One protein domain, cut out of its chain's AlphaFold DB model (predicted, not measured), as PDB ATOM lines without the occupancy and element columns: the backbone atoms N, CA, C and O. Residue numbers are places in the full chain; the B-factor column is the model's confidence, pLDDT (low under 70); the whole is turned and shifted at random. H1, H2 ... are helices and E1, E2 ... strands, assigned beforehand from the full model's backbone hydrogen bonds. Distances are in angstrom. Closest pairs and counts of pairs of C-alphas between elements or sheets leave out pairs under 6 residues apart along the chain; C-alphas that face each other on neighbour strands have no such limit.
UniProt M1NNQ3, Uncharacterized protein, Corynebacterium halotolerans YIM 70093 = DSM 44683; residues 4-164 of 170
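This is residues 4 to 164 of the 170 residues of an uncharacterized protein of Corynebacterium halotolerans YIM 70093 = DSM 44683 (UniProt M1NNQ3). Little regular structure is here: a strongly twisted sheet with H2 and H3 over one face, H1 packed on H2, H4 far out. Four named helices and six strands, class mixed, hold 64 of 161 printed residues; the mixed sheet runs E2 E3 E1 E4 E5 E6. The whole is compact, radius of gyration of the C-alphas 16.3 A, spanning 56 by 34 by 22 A.

From C-alpha 4 at (170.179, 177.142, 224.102) E1 runs to residue 9; then come H1 16 to 25, E2 53 to 56, E3 68 to 73, H2 77 to 89, E4 92 to 96, E5 103 to 106, E6 127 to 130, H3 133 to 140 and H4 151 to 154, which ends with C-alpha 154 at (198.294, 173.161, 236.416).

N 6 of E1 and O 95 of antiparallel E4 are within hydrogen-bond range, 3.0 A. H2 runs along E4 and H3 along E5, on the same face. H1 touches H2: C-alphas 19 and 86 are 6.1 A apart.

The printed part has no cut; among low-confidence residues are 58 to 61.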
ATOM      1  N   SER A   4     170.114 175.718 223.774       95.44
ATOM      2  CA  SER A   4     170.179 177.142 224.102       95.44
ATOM      3  C   SER A   4     171.620 177.554 224.401       95.44
ATOM      4  O   SER A   4     172.404 176.753 224.912       95.44
ATOM      5  N   LEU A   5     171.976 178.787 224.054       95.81
ATOM      6  CA  LEU A   5     173.322 179.335 224.212       95.81
ATOM      7  C   LEU A   5     173.232 180.774 224.701       95.81
ATOM      8  O   LEU A   5     172.486 181.568 224.127       95.81
ATOM      9  N   THR A   6     174.026 181.115 225.706       95.56
ATOM     10  CA  THR A   6     174.225 182.503 226.126       95.56
ATOM     11  C   THR A   6     175.575 183.000 225.620       95.56
ATOM     12  O   THR A   6     176.548 182.251 225.615       95.56
ATOM     13  N   LEU A   7     175.625 184.249 225.163       95.00
ATOM     14  CA  LEU A   7     176.824 184.947 224.716       95.00
ATOM     15  C   LEU A   7     177.052 186.125 225.667       95.00
ATOM     16  O   LEU A   7     176.238 187.054 225.691       95.00
ATOM     17  N   VAL A   8     178.132 186.076 226.448       91.31
ATOM     18  CA  VAL A   8     178.447 187.087 227.467       91.31
ATOM     19  C   VAL A   8     179.843 187.675 227.252       91.31
ATOM     20  O   VAL A   8     180.768 186.916 226.984       91.31
ATOM     21  N   PRO A   9     180.024 188.996 227.372       89.06
ATOM     22  CA  PRO A   9     181.346 189.604 227.398       89.06
ATOM     23  C   PRO A   9     181.982 189.374 228.774       89.06
ATOM     24  O   PRO A   9     181.289 189.457 229.794       89.06
ATOM     25  N   VAL A  10     183.288 189.109 228.808       78.31
ATOM     26  CA  VAL A  10     184.069 189.050 230.052       78.31
ATOM     27  C   VAL A  10     184.985 190.268 230.089       78.31
ATOM     28  O   VAL A  10     185.856 190.414 229.246       78.31
ATOM     29  N   GLU A  11     184.719 191.159 231.048       68.69
ATOM     30  CA  GLU A  11     185.507 192.341 231.454       68.69
ATOM     31  C   GLU A  11     185.817 193.435 230.401       68.69
ATOM     32  O   GLU A  11     186.011 194.590 230.789       68.69
ATOM     33  N   GLU A  12     185.769 193.146 229.098       68.94
ATOM     34  CA  GLU A  12     186.079 194.081 228.011       68.94
ATOM     35  C   GLU A  12     184.844 194.684 227.313       68.94
ATOM     36  O   GLU A  12     183.738 194.133 227.333       68.94
ATOM     37  N   ASP A  13     185.050 195.840 226.666       74.75
ATOM     38  CA  ASP A  13     184.064 196.484 225.796       74.75
ATOM     39  C   ASP A  13     184.044 195.754 224.432       74.75
ATOM     40  O   ASP A  13     185.002 195.886 223.666       74.75
ATOM     41  N   PRO A  14     182.982 195.000 224.087       83.75
ATOM     42  CA  PRO A  14     182.893 194.309 222.799       83.75
ATOM     43  C   PRO A  14     183.002 195.290 221.623       83.75
ATOM     44  O   PRO A  14     182.463 196.401 221.697       83.75
ATOM     45  N   ASP A  15     183.593 194.867 220.497       89.12
ATOM     46  CA  ASP A  15     183.584 195.663 219.261       89.12
ATOM     47  C   ASP A  15     182.165 195.695 218.669       89.12
ATOM     48  O   ASP A  15     181.755 194.876 217.839       89.12
ATOM     49  N   LEU A  16     181.367 196.649 219.148       89.25
ATOM     50  CA  LEU A  16     179.969 196.792 218.757       89.25
ATOM     51  C   LEU A  16     179.812 197.154 217.277       89.25
ATOM     52  O   LEU A  16     178.785 196.818 216.684       89.25
ATOM     53  N   ASP A  17     180.783 197.842 216.678       90.00
ATOM     54  CA  ASP A  17     180.730 198.197 215.259       90.00
ATOM     55  C   ASP A  17     180.967 196.966 214.386       90.00
ATOM     56  O   ASP A  17     180.229 196.741 213.420       90.00
ATOM     57  N   GLU A  18     181.907 196.114 214.782       92.31
ATOM     58  CA  GLU A  18     182.144 194.835 214.131       92.31
ATOM     59  C   GLU A  18     180.961 193.872 214.309       92.31
ATOM     60  O   GLU A  18     180.498 193.289 213.327       92.31
ATOM     61  N   ILE A  19     180.376 193.773 215.509       92.56
ATOM     62  CA  ILE A  19     179.161 192.972 215.748       92.56
ATOM     63  C   ILE A  19     178.010 193.435 214.842       92.56
ATOM     64  O   ILE A  19     177.338 192.614 214.209       92.56
ATOM     65  N   ARG A  20     177.789 194.753 214.719       90.81
ATOM     66  CA  ARG A  20     176.777 195.311 213.800       90.81
ATOM     67  C   ARG A  20     177.083 194.943 212.348       90.81
ATOM     68  O   ARG A  20     176.163 194.608 211.599       90.81
ATOM     69  N   ARG A  21     178.356 194.988 211.943       92.69
ATOM     70  CA  ARG A  21     178.791 194.607 210.593       92.69
ATOM     71  C   ARG A  21     178.565 193.120 210.325       92.69
ATOM     72  O   ARG A  21     178.114 192.774 209.229       92.69
ATOM     73  N   ILE A  22     178.831 192.253 211.300       95.44
ATOM     74  CA  ILE A  22     178.556 190.814 211.222       95.44
ATOM     75  C   ILE A  22     177.055 190.597 211.030       95.44
ATOM     76  O   ILE A  22     176.655 190.001 210.032       95.44
ATOM     77  N   PHE A  23     176.204 191.172 211.884       93.56
ATOM     78  CA  PHE A  23     174.751 191.075 211.706       93.56
ATOM     79  C   PHE A  23     174.294 191.537 210.322       93.56
ATOM     80  O   PHE A  23     173.584 190.793 209.645       93.56
ATOM     81  N   ALA A  24     174.767 192.689 209.846       92.69
ATOM     82  CA  ALA A  24     174.441 193.176 208.508       92.69
ATOM     83  C   ALA A  24     174.901 192.214 207.394       92.69
ATOM     84  O   ALA A  24     174.158 191.986 206.438       92.69
ATOM     85  N   THR A  25     176.089 191.617 207.526       95.19
ATOM     86  CA  THR A  25     176.637 190.631 206.573       95.19
ATOM     87  C   THR A  25     175.756 189.386 206.487       95.19
ATOM     88  O   THR A  25     175.533 188.852 205.401       95.19
ATOM     89  N   HIS A  26     175.189 188.967 207.619       94.75
ATOM     90  CA  HIS A  26     174.258 187.842 207.714       94.75
ATOM     91  C   HIS A  26     172.792 188.229 207.443       94.75
ATOM     92  O   HIS A  26     171.897 187.396 207.580       94.75
ATOM     93  N   GLY A  27     172.523 189.478 207.042       93.56
ATOM     94  CA  GLY A  27     171.171 189.971 206.761       93.56
ATOM     95  C   GLY A  27     170.274 190.065 208.000       93.56
ATOM     96  O   GLY A  27     169.051 189.998 207.872       93.56
ATOM     97  N   LEU A  28     170.878 190.193 209.183       93.31
ATOM     98  CA  LEU A  28     170.212 190.293 210.475       93.31
ATOM     99  C   LEU A  28     170.097 191.751 210.918       93.31
ATOM    100  O   LEU A  28     170.995 192.567 210.709       93.31
ATOM    101  N   SER A  29     168.996 192.067 211.587       89.44
ATOM    102  CA  SER A  29     168.764 193.373 212.199       89.44
ATOM    103  C   SER A  29     167.984 193.229 213.501       89.44
ATOM    104  O   SER A  29     167.271 192.248 213.699       89.44
ATOM    105  N   SER A  30     168.114 194.196 214.409       82.44
ATOM    106  CA  SER A  30     167.320 194.202 215.639       82.44
ATOM    107  C   SER A  30     165.841 194.437 215.328       82.44
ATOM    108  O   SER A  30     165.489 195.338 214.561       82.44
ATOM    109  N   GLY A  31     164.959 193.667 215.966       75.75
ATOM    110  CA  GLY A  31     163.524 193.897 215.889       75.75
ATOM    111  C   GLY A  31     163.144 195.283 216.420       75.75
ATOM    112  O   GLY A  31     163.600 195.728 217.469       75.75
ATOM    113  N   THR A  32     162.250 195.983 215.720       71.69
ATOM    114  CA  THR A  32     161.760 197.308 216.161       71.69
ATOM    115  C   THR A  32     160.775 197.232 217.331       71.69
ATOM    116  O   THR A  32     160.473 198.245 217.958       71.69
ATOM    117  N   ARG A  33     160.232 196.039 217.606       74.69
ATOM    118  CA  ARG A  33     159.207 195.782 218.635       74.69
ATOM    119  C   ARG A  33     159.526 194.587 219.532       74.69
ATOM    120  O   ARG A  33     158.764 194.304 220.450       74.69
ATOM    121  N   THR A  34     160.607 193.873 219.239       80.62
ATOM    122  CA  THR A  34     161.016 192.649 219.928       80.62
ATOM    123  C   THR A  34     162.523 192.674 220.124       80.62
ATOM    124  O   THR A  34     163.217 193.188 219.249       80.62
ATOM    125  N   PRO A  35     163.043 192.076 221.205       82.06
ATOM    126  CA  PRO A  35     164.485 191.964 221.405       82.06
ATOM    127  C   PRO A  35     165.119 190.888 220.494       82.06
ATOM    128  O   PRO A  35     166.338 190.785 220.400       82.06
ATOM    129  N   LEU A  36     164.290 190.115 219.777       91.19
ATOM    130  CA  LEU A  36     164.722 189.162 218.757       91.19
ATOM    131  C   LEU A  36     165.256 189.857 217.502       91.19
ATOM    132  O   LEU A  36     164.678 190.839 217.020       91.19
ATOM    133  N   LEU A  37     166.319 189.283 216.944       92.12
ATOM    134  CA  LEU A  37     166.799 189.590 215.606       92.12
ATOM    135  C   LEU A  37     165.783 189.138 214.556       92.12
ATOM    136  O   LEU A  37     165.081 188.141 214.724       92.12
ATOM    137  N   VAL A  38     165.737 189.875 213.453       93.38
ATOM    138  CA  VAL A  38     164.887 189.611 212.293       93.38
ATOM    139  C   VAL A  38     165.694 189.705 211.004       93.38
ATOM    140  O   VAL A  38     166.722 190.385 210.945       93.38
ATOM    141  N   ASP A  39     165.224 189.017 209.967       93.75
ATOM    142  CA  ASP A  39     165.754 189.151 208.613       93.75
ATOM    143  C   ASP A  39     165.335 190.483 207.954       93.75
ATOM    144  O   ASP A  39     164.572 191.278 208.511       93.75
ATOM    145  N   ALA A  40     165.803 190.723 206.727       91.00
ATOM    146  CA  ALA A  40     165.473 191.927 205.956       91.00
ATOM    147  C   ALA A  40     163.967 192.111 205.665       91.00
ATOM    148  O   ALA A  40     163.531 193.220 205.353       91.00
ATOM    149  N   ALA A  41     163.169 191.042 205.744       91.62
ATOM    150  CA  ALA A  41     161.720 191.079 205.577       91.62
ATOM    151  C   ALA A  41     160.970 191.215 206.918       91.62
ATOM    152  O   ALA A  41     159.739 191.284 206.922       91.62
ATOM    153  N   GLY A  42     161.687 191.287 208.045       90.81
ATOM    154  CA  GLY A  42     161.120 191.392 209.386       90.81
ATOM    155  C   GLY A  42     160.643 190.060 209.974       90.81
ATOM    156  O   GLY A  42     159.864 190.076 210.927       90.81
ATOM    157  N   ASN A  43     161.069 188.920 209.418       91.88
ATOM    158  CA  ASN A  43     160.704 187.582 209.893       91.88
ATOM    159  C   ASN A  43     161.802 186.975 210.786       91.88
ATOM    160  O   ASN A  43     162.946 187.439 210.745       91.88
ATOM    161  N   PRO A  44     161.496 185.908 211.556       91.00
ATOM    162  CA  PRO A  44     162.515 185.124 212.243       91.00
ATOM    163  C   PRO A  44     163.619 184.663 211.274       91.00
ATOM    164  O   PRO A  44     163.300 184.065 210.237       91.00
ATOM    165  N   PRO A  45     164.903 184.916 211.583       93.38
ATOM    166  CA  PRO A  45     166.002 184.562 210.702       93.38
ATOM    167  C   PRO A  45     166.067 183.063 210.432       93.38
ATOM    168  O   PRO A  45     165.795 182.241 211.309       93.38
ATOM    169  N   ARG A  46     166.497 182.696 209.222       94.62
ATOM    170  CA  ARG A  46     166.767 181.305 208.848       94.62
ATOM    171  C   ARG A  46     168.203 181.136 208.385       94.62
ATOM    172  O   ARG A  46     168.615 181.747 207.406       94.62
ATOM    173  N   MET A  47     168.935 180.243 209.043       93.50
ATOM    174  CA  MET A  47     170.319 179.892 208.717       93.50
ATOM    175  C   MET A  47     170.436 178.385 208.529       93.50
ATOM    176  O   MET A  47     169.947 177.612 209.355       93.50
ATOM    177  N   GLY A  48     171.016 177.953 207.407       92.44
ATOM    178  CA  GLY A  48     171.059 176.528 207.057       92.44
ATOM    179  C   GLY A  48     169.666 175.902 206.896       92.44
ATOM    180  O   GLY A  48     169.465 174.727 207.190       92.44
ATOM    181  N   GLY A  49     168.666 176.702 206.505       92.38
ATOM    182  CA  GLY A  49     167.268 176.271 206.380       92.38
ATOM    183  C   GLY A  49     166.511 176.096 207.705       92.38
ATOM    184  O   GLY A  49     165.328 175.753 207.669       92.38
ATOM    185  N   GLN A  50     167.150 176.347 208.851       94.12
ATOM    186  CA  GLN A  50     166.549 176.271 210.185       94.12
ATOM    187  C   GLN A  50     166.347 177.668 210.767       94.12
ATOM    188  O   GLN A  50     167.158 178.563 210.535       94.12
ATOM    189  N   GLU A  51     165.263 177.849 211.513       93.00
ATOM    190  CA  GLU A  51     165.006 179.097 212.234       93.00
ATOM    191  C   GLU A  51     166.072 179.329 213.315       93.00
ATOM    192  O   GLU A  51     166.591 178.381 213.911       93.00
ATOM    193  N   LEU A  52     166.414 180.595 213.540       93.62
ATOM    194  CA  LEU A  52     167.332 181.040 214.576       93.62
ATOM    195  C   LEU A  52     166.616 182.071 215.456       93.62
ATOM    196  O   LEU A  52     166.497 183.239 215.092       93.62
ATOM    197  N   ALA A  53     166.151 181.632 216.623       94.06
ATOM    198  CA  ALA A  53     165.599 182.519 217.637       94.06
ATOM    199  C   ALA A  53     166.746 183.127 218.453       94.06
ATOM    200  O   ALA A  53     167.212 182.525 219.420       94.06
ATOM    201  N   PHE A  54     167.224 184.295 218.025       94.38
ATOM    202  CA  PHE A  54     168.337 185.000 218.654       94.38
ATOM    203  C   PHE A  54     167.855 186.331 219.231       94.38
ATOM    204  O   PHE A  54     167.444 187.223 218.494       94.38
ATOM    205  N   GLU A  55     167.907 186.446 220.551       92.56
ATOM    206  CA  GLU A  55     167.769 187.688 221.296       92.56
ATOM    207  C   GLU A  55     169.127 188.367 221.500       92.56
ATOM    208  O   GLU A  55     170.093 187.732 221.917       92.56
ATOM    209  N   SER A  56     169.197 189.671 221.251       88.25
ATOM    210  CA  SER A  56     170.379 190.474 221.562       88.25
ATOM    211  C   SER A  56     169.997 191.677 222.411       88.25
ATOM    212  O   SER A  56     168.938 192.275 222.192       88.25
ATOM    213  N   SER A  57     170.887 192.114 223.303       82.31
ATOM    214  CA  SER A  57     170.776 193.446 223.891       82.31
ATOM    215  C   SER A  57     170.720 194.506 222.785       82.31
ATOM    216  O   SER A  57     171.236 194.329 221.679       82.31
ATOM    217  N   TRP A  58     170.022 195.609 223.054       68.69
ATOM    218  CA  TRP A  58     169.834 196.657 222.058       68.69
ATOM    219  C   TRP A  58     171.180 197.272 221.650       68.69
ATOM    220  O   TRP A  58     171.868 197.878 222.467       68.69
ATOM    221  N   LEU A  59     171.526 197.144 220.368       69.62
ATOM    222  CA  LEU A  59     172.774 197.634 219.772       69.62
ATOM    223  C   LEU A  59     172.689 199.066 219.222       69.62
ATOM    224  O   LEU A  59     173.523 199.461 218.402       69.62
ATOM    225  N   GLY A  60     171.682 199.851 219.592       67.50
ATOM    226  CA  GLY A  60     171.534 201.199 219.047       67.50
ATOM    227  C   GLY A  60     172.479 202.234 219.667       67.50
ATOM    228  O   GLY A  60     173.449 201.912 220.356       67.50
ATOM    229  N   GLU A  61     172.212 203.504 219.362       67.12
ATOM    230  CA  GLU A  61     173.056 204.635 219.750       67.12
ATOM    231  C   GLU A  61     173.265 204.706 221.273       67.12
ATOM    232  O   GLU A  61     172.314 204.804 222.045       67.12
ATOM    233  N   GLY A  62     174.529 204.650 221.706       71.00
ATOM    234  CA  GLY A  62     174.914 204.707 223.120       71.00
ATOM    235  C   GLY A  62     175.040 203.352 223.827       71.00
ATOM    236  O   GLY A  62     175.390 203.339 225.008       71.00
ATOM    237  N   ALA A  63     174.803 202.229 223.139       78.62
ATOM    238  CA  ALA A  63     175.149 200.909 223.664       78.62
ATOM    239  C   ALA A  63     176.658 200.829 223.962       78.62
ATOM    240  O   ALA A  63     177.471 201.304 223.172       78.62
ATOM    241  N   ARG A  64     177.013 200.247 225.111       80.31
ATOM    242  CA  ARG A  64     178.408 200.068 225.568       80.31
ATOM    243  C   ARG A  64     178.806 198.608 225.748       80.31
ATOM    244  O   ARG A  64     179.942 198.317 226.058       80.31
ATOM    245  N   SER A  65     177.853 197.699 225.607       85.19
ATOM    246  CA  SER A  65     178.074 196.276 225.806       85.19
ATOM    247  C   SER A  65     177.075 195.487 224.970       85.19
ATOM    248  O   SER A  65     176.042 196.015 224.541       85.19
ATOM    249  N   PHE A  66     177.393 194.221 224.746       88.06
ATOM    250  CA  PHE A  66     176.587 193.268 224.010       88.06
ATOM    251  C   PHE A  66     176.256 192.090 224.917       88.06
ATOM    252  O   PHE A  66     177.101 191.621 225.660       88.06
ATOM    253  N   TYR A  67     175.029 191.598 224.834       88.81
ATOM    254  CA  TYR A  67     174.614 190.333 225.422       88.81
ATOM    255  C   TYR A  67     173.748 189.614 224.398       88.81
ATOM    256  O   TYR A  67     172.941 190.253 223.717       88.81
ATOM    257  N   GLY A  68     173.900 188.298 224.295       92.94
ATOM    258  CA  GLY A  68     173.138 187.486 223.361       92.94
ATOM    259  C   GLY A  68     172.558 186.240 224.008       92.94
ATOM    260  O   GLY A  68     173.202 185.603 224.837       92.94
ATOM    261  N   GLN A  69     171.362 185.850 223.581       95.44
ATOM    262  CA  GLN A  69     170.783 184.562 223.923       95.44
ATOM    263  C   GLN A  69     170.147 183.921 222.694       95.44
ATOM    264  O   GLN A  69     169.305 184.510 222.019       95.44
ATOM    265  N   ILE A  70     170.556 182.692 222.404       95.56
ATOM    266  CA  ILE A  70     170.007 181.892 221.316       95.56
ATOM    267  C   ILE A  70     169.190 180.766 221.931       95.56
ATOM    268  O   ILE A  70     169.683 180.018 222.775       95.56
ATOM    269  N   TYR A  71     167.945 180.628 221.489       94.06
ATOM    270  CA  TYR A  71     167.016 179.623 221.989       94.06
ATOM    271  C   TYR A  71     166.843 178.493 220.983       94.06
ATOM    272  O   TYR A  71     166.613 178.738 219.799       94.06
ATOM    273  N   ASN A  72     166.878 177.249 221.473       91.38
ATOM    274  CA  ASN A  72     166.584 176.052 220.679       91.38
ATOM    275  C   ASN A  72     167.342 175.999 219.334       91.38
ATOM    276  O   ASN A  72     166.787 175.560 218.324       91.38
ATOM    277  N   ALA A  73     168.606 176.428 219.313       91.19
ATOM    278  CA  ALA A  73     169.416 176.464 218.104       91.19
ATOM    279  C   ALA A  73     169.611 175.058 217.531       91.19
ATOM    280  O   ALA A  73     169.872 174.100 218.266       91.19
ATOM    281  N   ALA A  74     169.539 174.940 216.205       94.25
ATOM    282  CA  ALA A  74     169.914 173.709 215.513       94.25
ATOM    283  C   ALA A  74     171.431 173.470 215.562       94.25
ATOM    284  O   ALA A  74     171.870 172.332 215.404       94.25
ATOM    285  N   LEU A  75     172.207 174.543 215.768       94.56
ATOM    286  CA  LEU A  75     173.665 174.554 215.761       94.56
ATOM    287  C   LEU A  75     174.210 173.886 214.498       94.56
ATOM    288  O   LEU A  75     175.081 173.029 214.568       94.56
ATOM    289  N   ASN A  76     173.653 174.240 213.340       96.06
ATOM    290  CA  ASN A  76     174.233 173.849 212.057       96.06
ATOM    291  C   ASN A  76     175.496 174.674 211.758       96.06
ATOM    292  O   ASN A  76     175.803 175.635 212.465       96.06
ATOM    293  N   GLU A  77     176.212 174.313 210.695       96.69
ATOM    294  CA  GLU A  77     177.461 174.967 210.291       96.69
ATOM    295  C   GLU A  77     177.301 176.485 210.099       96.69
ATOM    296  O   GLU A  77     178.126 177.249 210.590       96.69
ATOM    297  N   GLN A  78     176.212 176.948 209.468       96.75
ATOM    298  CA  GLN A  78     175.988 178.384 209.255       96.75
ATOM    299  C   GLN A  78     175.708 179.129 210.567       96.75
ATOM    300  O   GLN A  78     176.202 180.236 210.764       96.75
ATOM    301  N   GLN A  79     174.941 178.520 211.476       96.62
ATOM    302  CA  GLN A  79     174.698 179.084 212.805       96.62
ATOM    303  C   GLN A  79     175.994 179.134 213.624       96.62
ATOM    304  O   GLN A  79     176.268 180.148 214.257       96.62
ATOM    305  N   CYS A  80     176.820 178.084 213.576       97.81
ATOM    306  CA  CYS A  80     178.108 178.065 214.270       97.81
ATOM    307  C   CYS A  80     179.095 179.081 213.682       97.81
ATOM    308  O   CYS A  80     179.839 179.686 214.445       97.81
ATOM    309  N   ALA A  81     179.073 179.320 212.367       98.00
ATOM    310  CA  ALA A  81     179.875 180.369 211.740       98.00
ATOM    311  C   ALA A  81     179.510 181.762 212.273       98.00
ATOM    312  O   ALA A  81     180.392 182.469 212.755       98.00
ATOM    313  N   LEU A  82     178.215 182.109 212.294       97.31
ATOM    314  CA  LEU A  82     177.748 183.361 212.902       97.31
ATOM    315  C   LEU A  82     178.188 183.468 214.371       97.31
ATOM    316  O   LEU A  82     178.730 184.488 214.780       97.31
ATOM    317  N   ILE A  83     177.927 182.430 215.170       97.56
ATOM    318  CA  ILE A  83     178.221 182.440 216.611       97.56
ATOM    319  C   ILE A  83     179.724 182.616 216.851       97.56
ATOM    320  O   ILE A  83     180.105 183.399 217.714       97.56
ATOM    321  N   TYR A  84     180.565 181.924 216.081       98.19
ATOM    322  CA  TYR A  84     182.016 182.046 216.170       98.19
ATOM    323  C   TYR A  84     182.484 183.465 215.822       98.19
ATOM    324  O   TYR A  84     183.244 184.053 216.585       98.19
ATOM    325  N   GLU A  85     182.003 184.041 214.714       97.12
ATOM    326  CA  GLU A  85     182.342 185.416 214.314       97.12
ATOM    327  C   GLU A  85     181.974 186.427 215.406       97.12
ATOM    328  O   GLU A  85     182.789 187.276 215.761       97.12
ATOM    329  N   LEU A  86     180.773 186.306 215.982       95.38
ATOM    330  CA  LEU A  86     180.322 187.171 217.074       95.38
ATOM    331  C   LEU A  86     181.159 186.993 218.337       95.38
ATOM    332  O   LEU A  86     181.492 187.981 218.985       95.38
ATOM    333  N   ALA A  87     181.490 185.751 218.689       95.38
ATOM    334  CA  ALA A  87     182.293 185.455 219.865       95.38
ATOM    335  C   ALA A  87     183.700 186.045 219.763       95.38
ATOM    336  O   ALA A  87     184.209 186.582 220.743       95.38
ATOM    337  N   VAL A  88     184.297 185.990 218.572       94.69
ATOM    338  CA  VAL A  88     185.610 186.584 218.314       94.69
ATOM    339  C   VAL A  88     185.539 188.108 218.296       94.69
ATOM    340  O   VAL A  88     186.339 188.754 218.957       94.69
ATOM    341  N   ALA A  89     184.582 188.698 217.580       91.81
ATOM    342  CA  ALA A  89     184.471 190.155 217.483       91.81
ATOM    343  C   ALA A  89     184.102 190.823 218.814       91.81
ATOM    344  O   ALA A  89     184.547 191.927 219.114       91.81
ATOM    345  N   GLY A  90     183.251 190.170 219.601       90.38
ATOM    346  CA  GLY A  90     182.755 190.722 220.851       90.38
ATOM    347  C   GLY A  90     183.550 190.325 222.085       90.38
ATOM    348  O   GLY A  90     183.086 190.653 223.169       90.38
ATOM    349  N   ASN A  91     184.651 189.575 221.952       91.44
ATOM    350  CA  ASN A  91     185.311 188.922 223.088       91.44
ATOM    351  C   ASN A  91     184.268 188.257 224.003       91.44
ATOM    352  O   ASN A  91     184.170 188.527 225.198       91.44
ATOM    353  N   LEU A  92     183.421 187.410 223.408       93.00
ATOM    354  CA  LEU A  92     182.319 186.769 224.119       93.00
ATOM    355  C   LEU A  92     182.709 185.355 224.526       93.00
ATOM    356  O   LEU A  92     183.186 184.559 223.711       93.00
ATOM    357  N   VAL A  93     182.400 185.017 225.769       94.38
ATOM    358  CA  VAL A  93     182.341 183.641 226.241       94.38
ATOM    359  C   VAL A  93     180.959 183.080 225.928       94.38
ATOM    360  O   VAL A  93     179.920 183.707 226.168       94.38
ATOM    361  N   LEU A  94     180.947 181.880 225.357       95.69
ATOM    362  CA  LEU A  94     179.729 181.141 225.071       95.69
ATOM    363  C   LEU A  94     179.419 180.213 226.246       95.69
ATOM    364  O   LEU A  94     180.278 179.429 226.639       95.69
ATOM    365  N   ALA A  95     178.187 180.238 226.745       94.38
ATOM    366  CA  ALA A  95     177.712 179.351 227.806       94.38
ATOM    367  C   ALA A  95     176.549 178.484 227.286       94.38
ATOM    368  O   ALA A  95     175.403 178.953 227.230       94.38
ATOM    369  N   PRO A  96     176.822 177.256 226.801       94.25
ATOM    370  CA  PRO A  96     175.788 176.351 226.317       94.25
ATOM    371  C   PRO A  96     174.975 175.780 227.472       94.25
ATOM    372  O   PRO A  96     175.529 175.280 228.451       94.25
ATOM    373  N   ASP A  97     173.656 175.752 227.318       91.50
ATOM    374  CA  ASP A  97     172.787 175.158 228.328       91.50
ATOM    375  C   ASP A  97     173.088 173.653 228.502       91.50
ATOM    376  O   ASP A  97     173.404 172.940 227.534       91.50
ATOM    377  N   GLY A  98     173.029 173.201 229.754       85.94
ATOM    378  CA  GLY A  98     173.215 171.818 230.198       85.94
ATOM    379  C   GLY A  98     174.646 171.269 230.224       85.94
ATOM    380  O   GLY A  98     174.857 170.261 230.891       85.94
ATOM    381  N   GLY A  99     175.611 171.888 229.529       86.50
ATOM    382  CA  GLY A  99     176.967 171.336 229.386       86.50
ATOM    383  C   GLY A  99     177.023 169.866 228.911       86.50
ATOM    384  O   GLY A  99     176.012 169.275 228.527       86.50
ATOM    385  N   PRO A 100     178.222 169.269 228.857       91.38
ATOM    386  CA  PRO A 100     179.454 169.895 228.379       91.38
ATOM    387  C   PRO A 100     179.373 170.303 226.877       91.38
ATOM    388  O   PRO A 100     178.508 169.817 226.134       91.38
ATOM    389  N   PRO A 101     180.240 171.220 226.403       93.06
ATOM    390  CA  PRO A 101     181.052 172.120 227.224       93.06
ATOM    391  C   PRO A 101     180.167 173.105 228.003       93.06
ATOM    392  O   PRO A 101     179.072 173.439 227.550       93.06
ATOM    393  N   HIS A 102     180.630 173.521 229.181       91.75
ATOM    394  CA  HIS A 102     179.956 174.503 230.036       91.75
ATOM    395  C   HIS A 102     180.296 175.931 229.604       91.75
ATOM    396  O   HIS A 102     179.416 176.785 229.571       91.75
ATOM    397  N   LEU A 103     181.546 176.149 229.188       93.38
ATOM    398  CA  LEU A 103     182.027 177.399 228.611       93.38
ATOM    399  C   LEU A 103     182.812 177.110 227.330       93.38
ATOM    400  O   LEU A 103     183.535 176.113 227.242       93.38
ATOM    401  N   VAL A 104     182.684 177.979 226.330       95.56
ATOM    402  CA  VAL A 104     183.483 177.925 225.101       95.56
ATOM    403  C   VAL A 104     184.054 179.302 224.785       95.56
ATOM    404  O   VAL A 104     183.310 180.274 224.658       95.56
ATOM    405  N   VAL A 105     185.370 179.359 224.599       95.62
ATOM    406  CA  VAL A 105     186.114 180.534 224.137       95.62
ATOM    407  C   VAL A 105     186.490 180.321 222.674       95.62
ATOM    408  O   VAL A 105     187.090 179.306 222.314       95.62
ATOM    409  N   CYS A 106     186.130 181.275 221.819       96.88
ATOM    410  CA  CYS A 106     186.427 181.227 220.389       96.88
ATOM    411  C   CYS A 106     187.640 182.098 220.060       96.88
ATOM    412  O   CYS A 106     187.765 183.198 220.581       96.88
ATOM    413  N   GLY A 107     188.524 181.628 219.180       95.06
ATOM    414  CA  GLY A 107     189.597 182.447 218.600       95.06
ATOM    415  C   GLY A 107     190.621 182.985 219.601       95.06
ATOM    416  O   GLY A 107     191.301 183.958 219.288       95.06
ATOM    417  N   ARG A 108     190.740 182.356 220.781       90.62
ATOM    418  CA  ARG A 108     191.666 182.753 221.861       90.62
ATOM    419  C   ARG A 108     191.485 184.205 222.303       90.62
ATOM    420  O   ARG A 108     192.459 184.903 222.553       90.62
ATOM    421  N   THR A 109     190.234 184.651 222.374       90.94
ATOM    422  CA  THR A 109     189.889 185.997 222.851       90.94
ATOM    423  C   THR A 109     190.157 186.206 224.335       90.94
ATOM    424  O   THR A 109     190.256 187.346 224.761       90.94
ATOM    425  N   HIS A 110     190.298 185.123 225.100       90.38
ATOM    426  CA  HIS A 110     190.622 185.154 226.521       90.38
ATOM    427  C   HIS A 110     191.702 184.128 226.824       90.38
ATOM    428  O   HIS A 110     191.795 183.091 226.149       90.38
ATOM    429  N   GLU A 111     192.469 184.392 227.872       87.12
ATOM    430  CA  GLU A 111     193.398 183.422 228.421       87.12
ATOM    431  C   GLU A 111     192.663 182.395 229.306       87.12
ATOM    432  O   GLU A 111     191.617 182.674 229.898       87.12
ATOM    433  N   PRO A 112     193.172 181.154 229.407       83.31
ATOM    434  CA  PRO A 112     192.527 180.119 230.208       83.31
ATOM    435  C   PRO A 112     192.375 180.384 231.712       83.31
ATOM    436  O   PRO A 112     191.577 179.692 232.338       83.31
ATOM    437  N   ASP A 113     193.138 181.309 232.295       80.69
ATOM    438  CA  ASP A 113     192.976 181.769 233.684       80.69
ATOM    439  C   ASP A 113     191.858 182.804 233.856       80.69
ATOM    440  O   ASP A 113     191.384 183.000 234.971       80.69
ATOM    441  N   GLU A 114     191.390 183.428 232.776       82.75
ATOM    442  CA  GLU A 114     190.346 184.462 232.815       82.75
ATOM    443  C   GLU A 114     188.933 183.868 232.715       82.75
ATOM    444  O   GLU A 114     187.954 184.497 233.111       82.75
ATOM    445  N   VAL A 115     188.805 182.638 232.201       82.31
ATOM    446  CA  VAL A 115     187.507 182.015 231.887       82.31
ATOM    447  C   VAL A 115     187.312 180.740 232.697       82.31
ATOM    448  O   VAL A 115     187.545 179.629 232.216       82.31
ATOM    449  N   HIS A 116     186.883 180.927 233.942       76.62
ATOM    450  CA  HIS A 116     186.472 179.857 234.847       76.62
ATOM    451  C   HIS A 116     185.499 180.390 235.907       76.62
ATOM    452  O   HIS A 116     185.570 181.558 236.296       76.62
ATOM    453  N   ASP A 117     184.593 179.540 236.387       72.62
ATOM    454  CA  ASP A 117     183.729 179.883 237.517       72.62
ATOM    455  C   ASP A 117     184.451 179.612 238.848       72.62
ATOM    456  O   ASP A 117     184.479 178.488 239.349       72.62
ATOM    457  N   GLU A 118     185.012 180.658 239.464       69.38
ATOM    458  CA  GLU A 118     185.647 180.567 240.789       69.38
ATOM    459  C   GLU A 118     184.674 180.157 241.913       69.38
ATOM    460  O   GLU A 118     185.106 179.732 242.991       69.38
ATOM    461  N   SER A 119     183.361 180.291 241.691       69.75
ATOM    462  CA  SER A 119     182.324 179.947 242.665       69.75
ATOM    463  C   SER A 119     181.891 178.479 242.605       69.75
ATOM    464  O   SER A 119     181.261 177.991 243.552       69.75
ATOM    465  N   ALA A 120     182.265 177.763 241.541       72.56
ATOM    466  CA  ALA A 120     181.978 176.352 241.348       72.56
ATOM    467  C   ALA A 120     183.257 175.499 241.432       72.56
ATOM    468  O   ALA A 120     184.357 175.947 241.106       72.56
ATOM    469  N   PRO A 121     183.151 174.233 241.868       76.75
ATOM    470  CA  PRO A 121     184.281 173.328 241.794       76.75
ATOM    471  C   PRO A 121     184.733 173.099 240.341       76.75
ATOM    472  O   PRO A 121     183.909 172.736 239.499       76.75
ATOM    473  N   PRO A 122     186.038 173.203 240.040       75.88
ATOM    474  CA  PRO A 122     186.538 173.173 238.663       75.88
ATOM    475  C   PRO A 122     186.403 171.803 237.979       75.88
ATOM    476  O   PRO A 122     186.506 171.710 236.761       75.88
ATOM    477  N   TRP A 123     186.152 170.725 238.731       77.50
ATOM    478  CA  TRP A 123     185.843 169.405 238.164       77.50
ATOM    479  C   TRP A 123     184.410 169.284 237.628       77.50
ATOM    480  O   TRP A 123     184.127 168.335 236.905       77.50
ATOM    481  N   LEU A 124     183.520 170.227 237.955       79.38
ATOM    482  CA  LEU A 124     182.163 170.294 237.400       79.38
ATOM    483  C   LEU A 124     182.092 171.152 236.132       79.38
ATOM    484  O   LEU A 124     181.068 171.154 235.454       79.38
ATOM    485  N   GLU A 125     183.167 171.862 235.791       84.25
ATOM    486  CA  GLU A 125     183.211 172.771 234.654       84.25
ATOM    487  C   GLU A 125     184.061 172.197 233.514       84.25
ATOM    488  O   GLU A 125     185.135 171.627 233.700       84.25
ATOM    489  N   VAL A 126     183.567 172.357 232.287       89.38
ATOM    490  CA  VAL A 126     184.279 171.967 231.068       89.38
ATOM    491  C   VAL A 126     184.402 173.214 230.220       89.38
ATOM    492  O   VAL A 126     183.429 173.631 229.587       89.38
ATOM    493  N   VAL A 127     185.597 173.793 230.221       91.44
ATOM    494  CA  VAL A 127     185.941 174.960 229.407       91.44
ATOM    495  C   VAL A 127     186.634 174.480 228.139       91.44
ATOM    496  O   VAL A 127     187.624 173.747 228.206       91.44
ATOM    497  N   CYS A 128     186.114 174.869 226.978       94.81
ATOM    498  CA  CYS A 128     186.684 174.533 225.678       94.81
ATOM    499  C   CYS A 128     187.227 175.767 224.957       94.81
ATOM    500  O   CYS A 128     186.589 176.815 224.946       94.81
ATOM    501  N   PHE A 129     188.371 175.611 224.296       96.06
ATOM    502  CA  PHE A 129     188.993 176.627 223.451       96.06
ATOM    503  C   PHE A 129     188.969 176.140 222.007       96.06
ATOM    504  O   PHE A 129     189.524 175.087 221.695       96.06
ATOM    505  N   VAL A 130     188.298 176.888 221.132       97.94
ATOM    506  CA  VAL A 130     188.111 176.519 219.724       97.94
ATOM    507  C   VAL A 130     188.681 177.590 218.803       97.94
ATOM    508  O   VAL A 130     188.426 178.782 218.976       97.94
ATOM    509  N   ASP A 131     189.417 177.166 217.779       97.81
ATOM    510  CA  ASP A 131     190.123 178.067 216.865       97.81
ATOM    511  C   ASP A 131     189.368 178.258 215.529       97.81
ATOM    512  O   ASP A 131     189.812 179.022 214.677       97.81
ATOM    513  N   SER A 132     188.202 177.622 215.328       98.38
ATOM    514  CA  SER A 132     187.327 177.893 214.172       98.38
ATOM    515  C   SER A 132     185.854 177.530 214.405       98.38
ATOM    516  O   SER A 132     185.514 176.800 215.340       98.38
ATOM    517  N   ALA A 133     184.977 177.981 213.501       98.31
ATOM    518  CA  ALA A 133     183.556 177.628 213.487       98.31
ATOM    519  C   ALA A 133     183.304 176.111 213.376       98.31
ATOM    520  O   ALA A 133     182.377 175.593 214.000       98.31
ATOM    521  N   ASP A 134     184.150 175.384 212.640       98.44
ATOM    522  CA  ASP A 134     184.057 173.924 212.523       98.44
ATOM    523  C   ASP A 134     184.383 173.237 213.854       98.44
ATOM    524  O   ASP A 134     183.767 172.235 214.227       98.44
ATOM    525  N   GLU A 135     185.346 173.773 214.604       98.50
ATOM    526  CA  GLU A 135     185.677 173.277 215.939       98.50
ATOM    527  C   GLU A 135     184.556 173.562 216.931       98.50
ATOM    528  O   GLU A 135     184.146 172.647 217.645       98.50
ATOM    529  N   LEU A 136     183.990 174.774 216.893       98.44
ATOM    530  CA  LEU A 136     182.808 175.138 217.672       98.44
ATOM    531  C   LEU A 136     181.641 174.183 217.389       98.44
ATOM    532  O   LEU A 136     181.036 173.643 218.315       98.44
ATOM    533  N   HIS A 137     181.360 173.914 216.112       97.81
ATOM    534  CA  HIS A 137     180.326 172.968 215.706       97.81
ATOM    535  C   HIS A 137     180.583 171.566 216.279       97.81
ATOM    536  O   HIS A 137     179.691 170.962 216.873       97.81
ATOM    537  N   ARG A 138     181.812 171.041 216.172       97.88
ATOM    538  CA  ARG A 138     182.164 169.730 216.753       97.88
ATOM    539  C   ARG A 138     181.986 169.713 218.273       97.88
ATOM    540  O   ARG A 138     181.384 168.766 218.782       97.88
ATOM    541  N   ALA A 139     182.460 170.748 218.964       97.06
ATOM    542  CA  ALA A 139     182.368 170.876 220.413       97.06
ATOM    543  C   ALA A 139     180.911 170.854 220.895       97.06
ATOM    544  O   ALA A 139     180.541 170.036 221.739       97.06
ATOM    545  N   LEU A 140     180.055 171.698 220.309       95.88
ATOM    546  CA  LEU A 140     178.658 171.820 220.731       95.88
ATOM    547  C   LEU A 140     177.802 170.586 220.400       95.88
ATOM    548  O   LEU A 140     176.761 170.391 221.030       95.88
ATOM    549  N   HIS A 141     178.257 169.736 219.470       95.31
ATOM    550  CA  HIS A 141     177.661 168.434 219.129       95.31
ATOM    551  C   HIS A 141     178.291 167.252 219.882       95.31
ATOM    552  O   HIS A 141     178.213 166.106 219.434       95.31
ATOM    553  N   GLY A 142     178.916 167.507 221.031       93.81
ATOM    554  CA  GLY A 142     179.358 166.453 221.943       93.81
ATOM    555  C   GLY A 142     180.753 165.894 221.664       93.81
ATOM    556  O   GLY A 142     181.127 164.922 222.301       93.81
ATOM    557  N   ARG A 143     181.518 166.476 220.729       96.19
ATOM    558  CA  ARG A 143     182.926 166.117 220.472       96.19
ATOM    559  C   ARG A 143     183.848 167.203 221.017       96.19
ATOM    560  O   ARG A 143     184.583 167.821 220.251       96.19
ATOM    561  N   TRP A 144     183.720 167.502 222.304       95.00
ATOM    562  CA  TRP A 144     184.346 168.655 222.961       95.00
ATOM    563  C   TRP A 144     185.687 168.327 223.622       95.00
ATOM    564  O   TRP A 144     186.518 169.215 223.782       95.00
ATOM    565  N   GLU A 145     185.937 167.061 223.947       94.56
ATOM    566  CA  GLU A 145     187.120 166.592 224.671       94.56
ATOM    567  C   GLU A 145     188.453 167.056 224.059       94.56
ATOM    568  O   GLU A 145     189.343 167.438 224.821       94.56
ATOM    569  N   PRO A 146     188.627 167.093 222.717       96.19
ATOM    570  CA  PRO A 146     189.865 167.581 222.109       96.19
ATOM    571  C   PRO A 146     190.149 169.071 222.342       96.19
ATOM    572  O   PRO A 146     191.276 169.502 222.115       96.19
ATOM    573  N   PHE A 147     189.142 169.849 222.745       95.31
ATOM    574  CA  PHE A 147     189.217 171.304 222.909       95.31
ATOM    575  C   PHE A 147     189.271 171.731 224.375       95.31
ATOM    576  O   PHE A 147     189.334 172.926 224.661       95.31
ATOM    577  N   CYS A 148     189.219 170.778 225.309       91.88
ATOM    578  CA  CYS A 148     189.261 171.064 226.736       91.88
ATOM    579  C   CYS A 148     190.519 171.836 227.123       91.88
ATOM    580  O   CYS A 148     191.640 171.445 226.787       91.88
ATOM    581  N   SER A 149     190.329 172.879 227.924       87.25
ATOM    582  CA  SER A 149     191.427 173.540 228.605       87.25
ATOM    583  C   SER A 149     192.138 172.568 229.542       87.25
ATOM    584  O   SER A 149     191.516 171.913 230.379       87.25
ATOM    585  N   THR A 150     193.464 172.526 229.438       82.44
ATOM    586  CA  THR A 150     194.338 171.863 230.413       82.44
ATOM    587  C   THR A 150     194.859 172.854 231.457       82.44
ATOM    588  O   THR A 150     195.763 172.526 232.221       82.44
ATOM    589  N   HIS A 151     194.387 174.108 231.462       77.06
ATOM    590  CA  HIS A 151     194.858 175.127 232.408       77.06
ATOM    591  C   HIS A 151     194.611 174.696 233.851       77.06
ATOM    592  O   HIS A 151     195.523 174.705 234.673       77.06
ATOM    593  N   LEU A 152     193.403 174.201 234.096       70.81
ATOM    594  CA  LEU A 152     192.961 173.607 235.348       70.81
ATOM    595  C   LEU A 152     193.858 172.444 235.826       70.81
ATOM    596  O   LEU A 152     193.974 172.203 237.026       70.81
ATOM    597  N   ASP A 153     194.581 171.775 234.919       71.94
ATOM    598  CA  ASP A 153     195.517 170.698 235.267       71.94
ATOM    599  C   ASP A 153     196.794 171.221 235.953       71.94
ATOM    600  O   ASP A 153     197.498 170.458 236.617       71.94
ATOM    601  N   ARG A 154     197.104 172.520 235.820       68.50
ATOM    602  CA  ARG A 154     198.294 173.161 236.416       68.50
ATOM    603  C   ARG A 154     198.143 173.438 237.915       68.50
ATOM    604  O   ARG A 154     199.122 173.818 238.555       68.50
ATOM    605  N   GLY A 155     196.957 173.181 238.465       64.38
ATOM    606  CA  GLY A 155     196.608 173.421 239.857       64.38
ATOM    607  C   GLY A 155     195.913 174.764 240.032       64.38
ATOM    608  O   GLY A 155     196.381 175.792 239.552       64.38
ATOM    609  N   THR A 156     194.790 174.737 240.739       72.38
ATOM    610  CA  THR A 156     194.048 175.930 241.161       72.38
ATOM    611  C   THR A 156     194.132 176.066 242.681       72.38
ATOM    612  O   THR A 156     194.816 175.287 243.353       72.38
ATOM    613  N   ILE A 157     193.387 177.010 243.264       74.50
ATOM    614  CA  ILE A 157     193.181 177.064 244.721       74.50
ATOM    615  C   ILE A 157     192.600 175.754 245.297       74.50
ATOM    616  O   ILE A 157     192.700 175.517 246.498       74.50
ATOM    617  N   TRP A 158     192.038 174.891 244.442       72.69
ATOM    618  CA  TRP A 158     191.461 173.588 244.779       72.69
ATOM    619  C   TRP A 158     192.453 172.419 244.673       72.69
ATOM    620  O   TRP A 158     192.056 171.266 244.819       72.69
ATOM    621  N   GLY A 159     193.734 172.693 244.413       74.94
ATOM    622  CA  GLY A 159     194.759 171.667 244.217       74.94
ATOM    623  C   GLY A 159     194.821 171.133 242.777       74.94
ATOM    624  O   GLY A 159     194.103 171.617 241.896       74.94
ATOM    625  N   PRO A 160     195.723 170.178 242.496       77.25
ATOM    626  CA  PRO A 160     195.897 169.606 241.162       77.25
ATOM    627  C   PRO A 160     194.731 168.684 240.775       77.25
ATOM    628  O   PRO A 160     194.194 167.962 241.612       77.25
ATOM    629  N   ARG A 161     194.399 168.614 239.478       75.00
ATOM    630  CA  ARG A 161     193.281 167.801 238.955       75.00
ATOM    631  C   ARG A 161     193.316 166.322 239.339       75.00
ATOM    632  O   ARG A 161     192.269 165.702 239.476       75.00
ATOM    633  N   ALA A 162     194.506 165.752 239.533       77.56
ATOM    634  CA  ALA A 162     194.671 164.364 239.969       77.56
ATOM    635  C   ALA A 162     194.076 164.080 241.364       77.56
ATOM    636  O   ALA A 162     193.873 162.919 241.712       77.56
ATOM    637  N   GLU A 163     193.820 165.124 242.152       79.81
ATOM    638  CA  GLU A 163     193.219 165.047 243.486       79.81
ATOM    639  C   GLU A 163     191.716 165.365 243.472       79.81
ATOM    640  O   GLU A 163     191.059 165.264 244.508       79.81
ATOM    641  N   TRP A 164     191.155 165.750 242.320       83.06
ATOM    642  CA  TRP A 164     189.738 166.088 242.216       83.06
ATOM    643  C   TRP A 164     188.864 164.831 242.222       83.06
ATOM    644  O   TRP A 164     189.304 163.774 241.757       83.06
TER     645      TRP A 164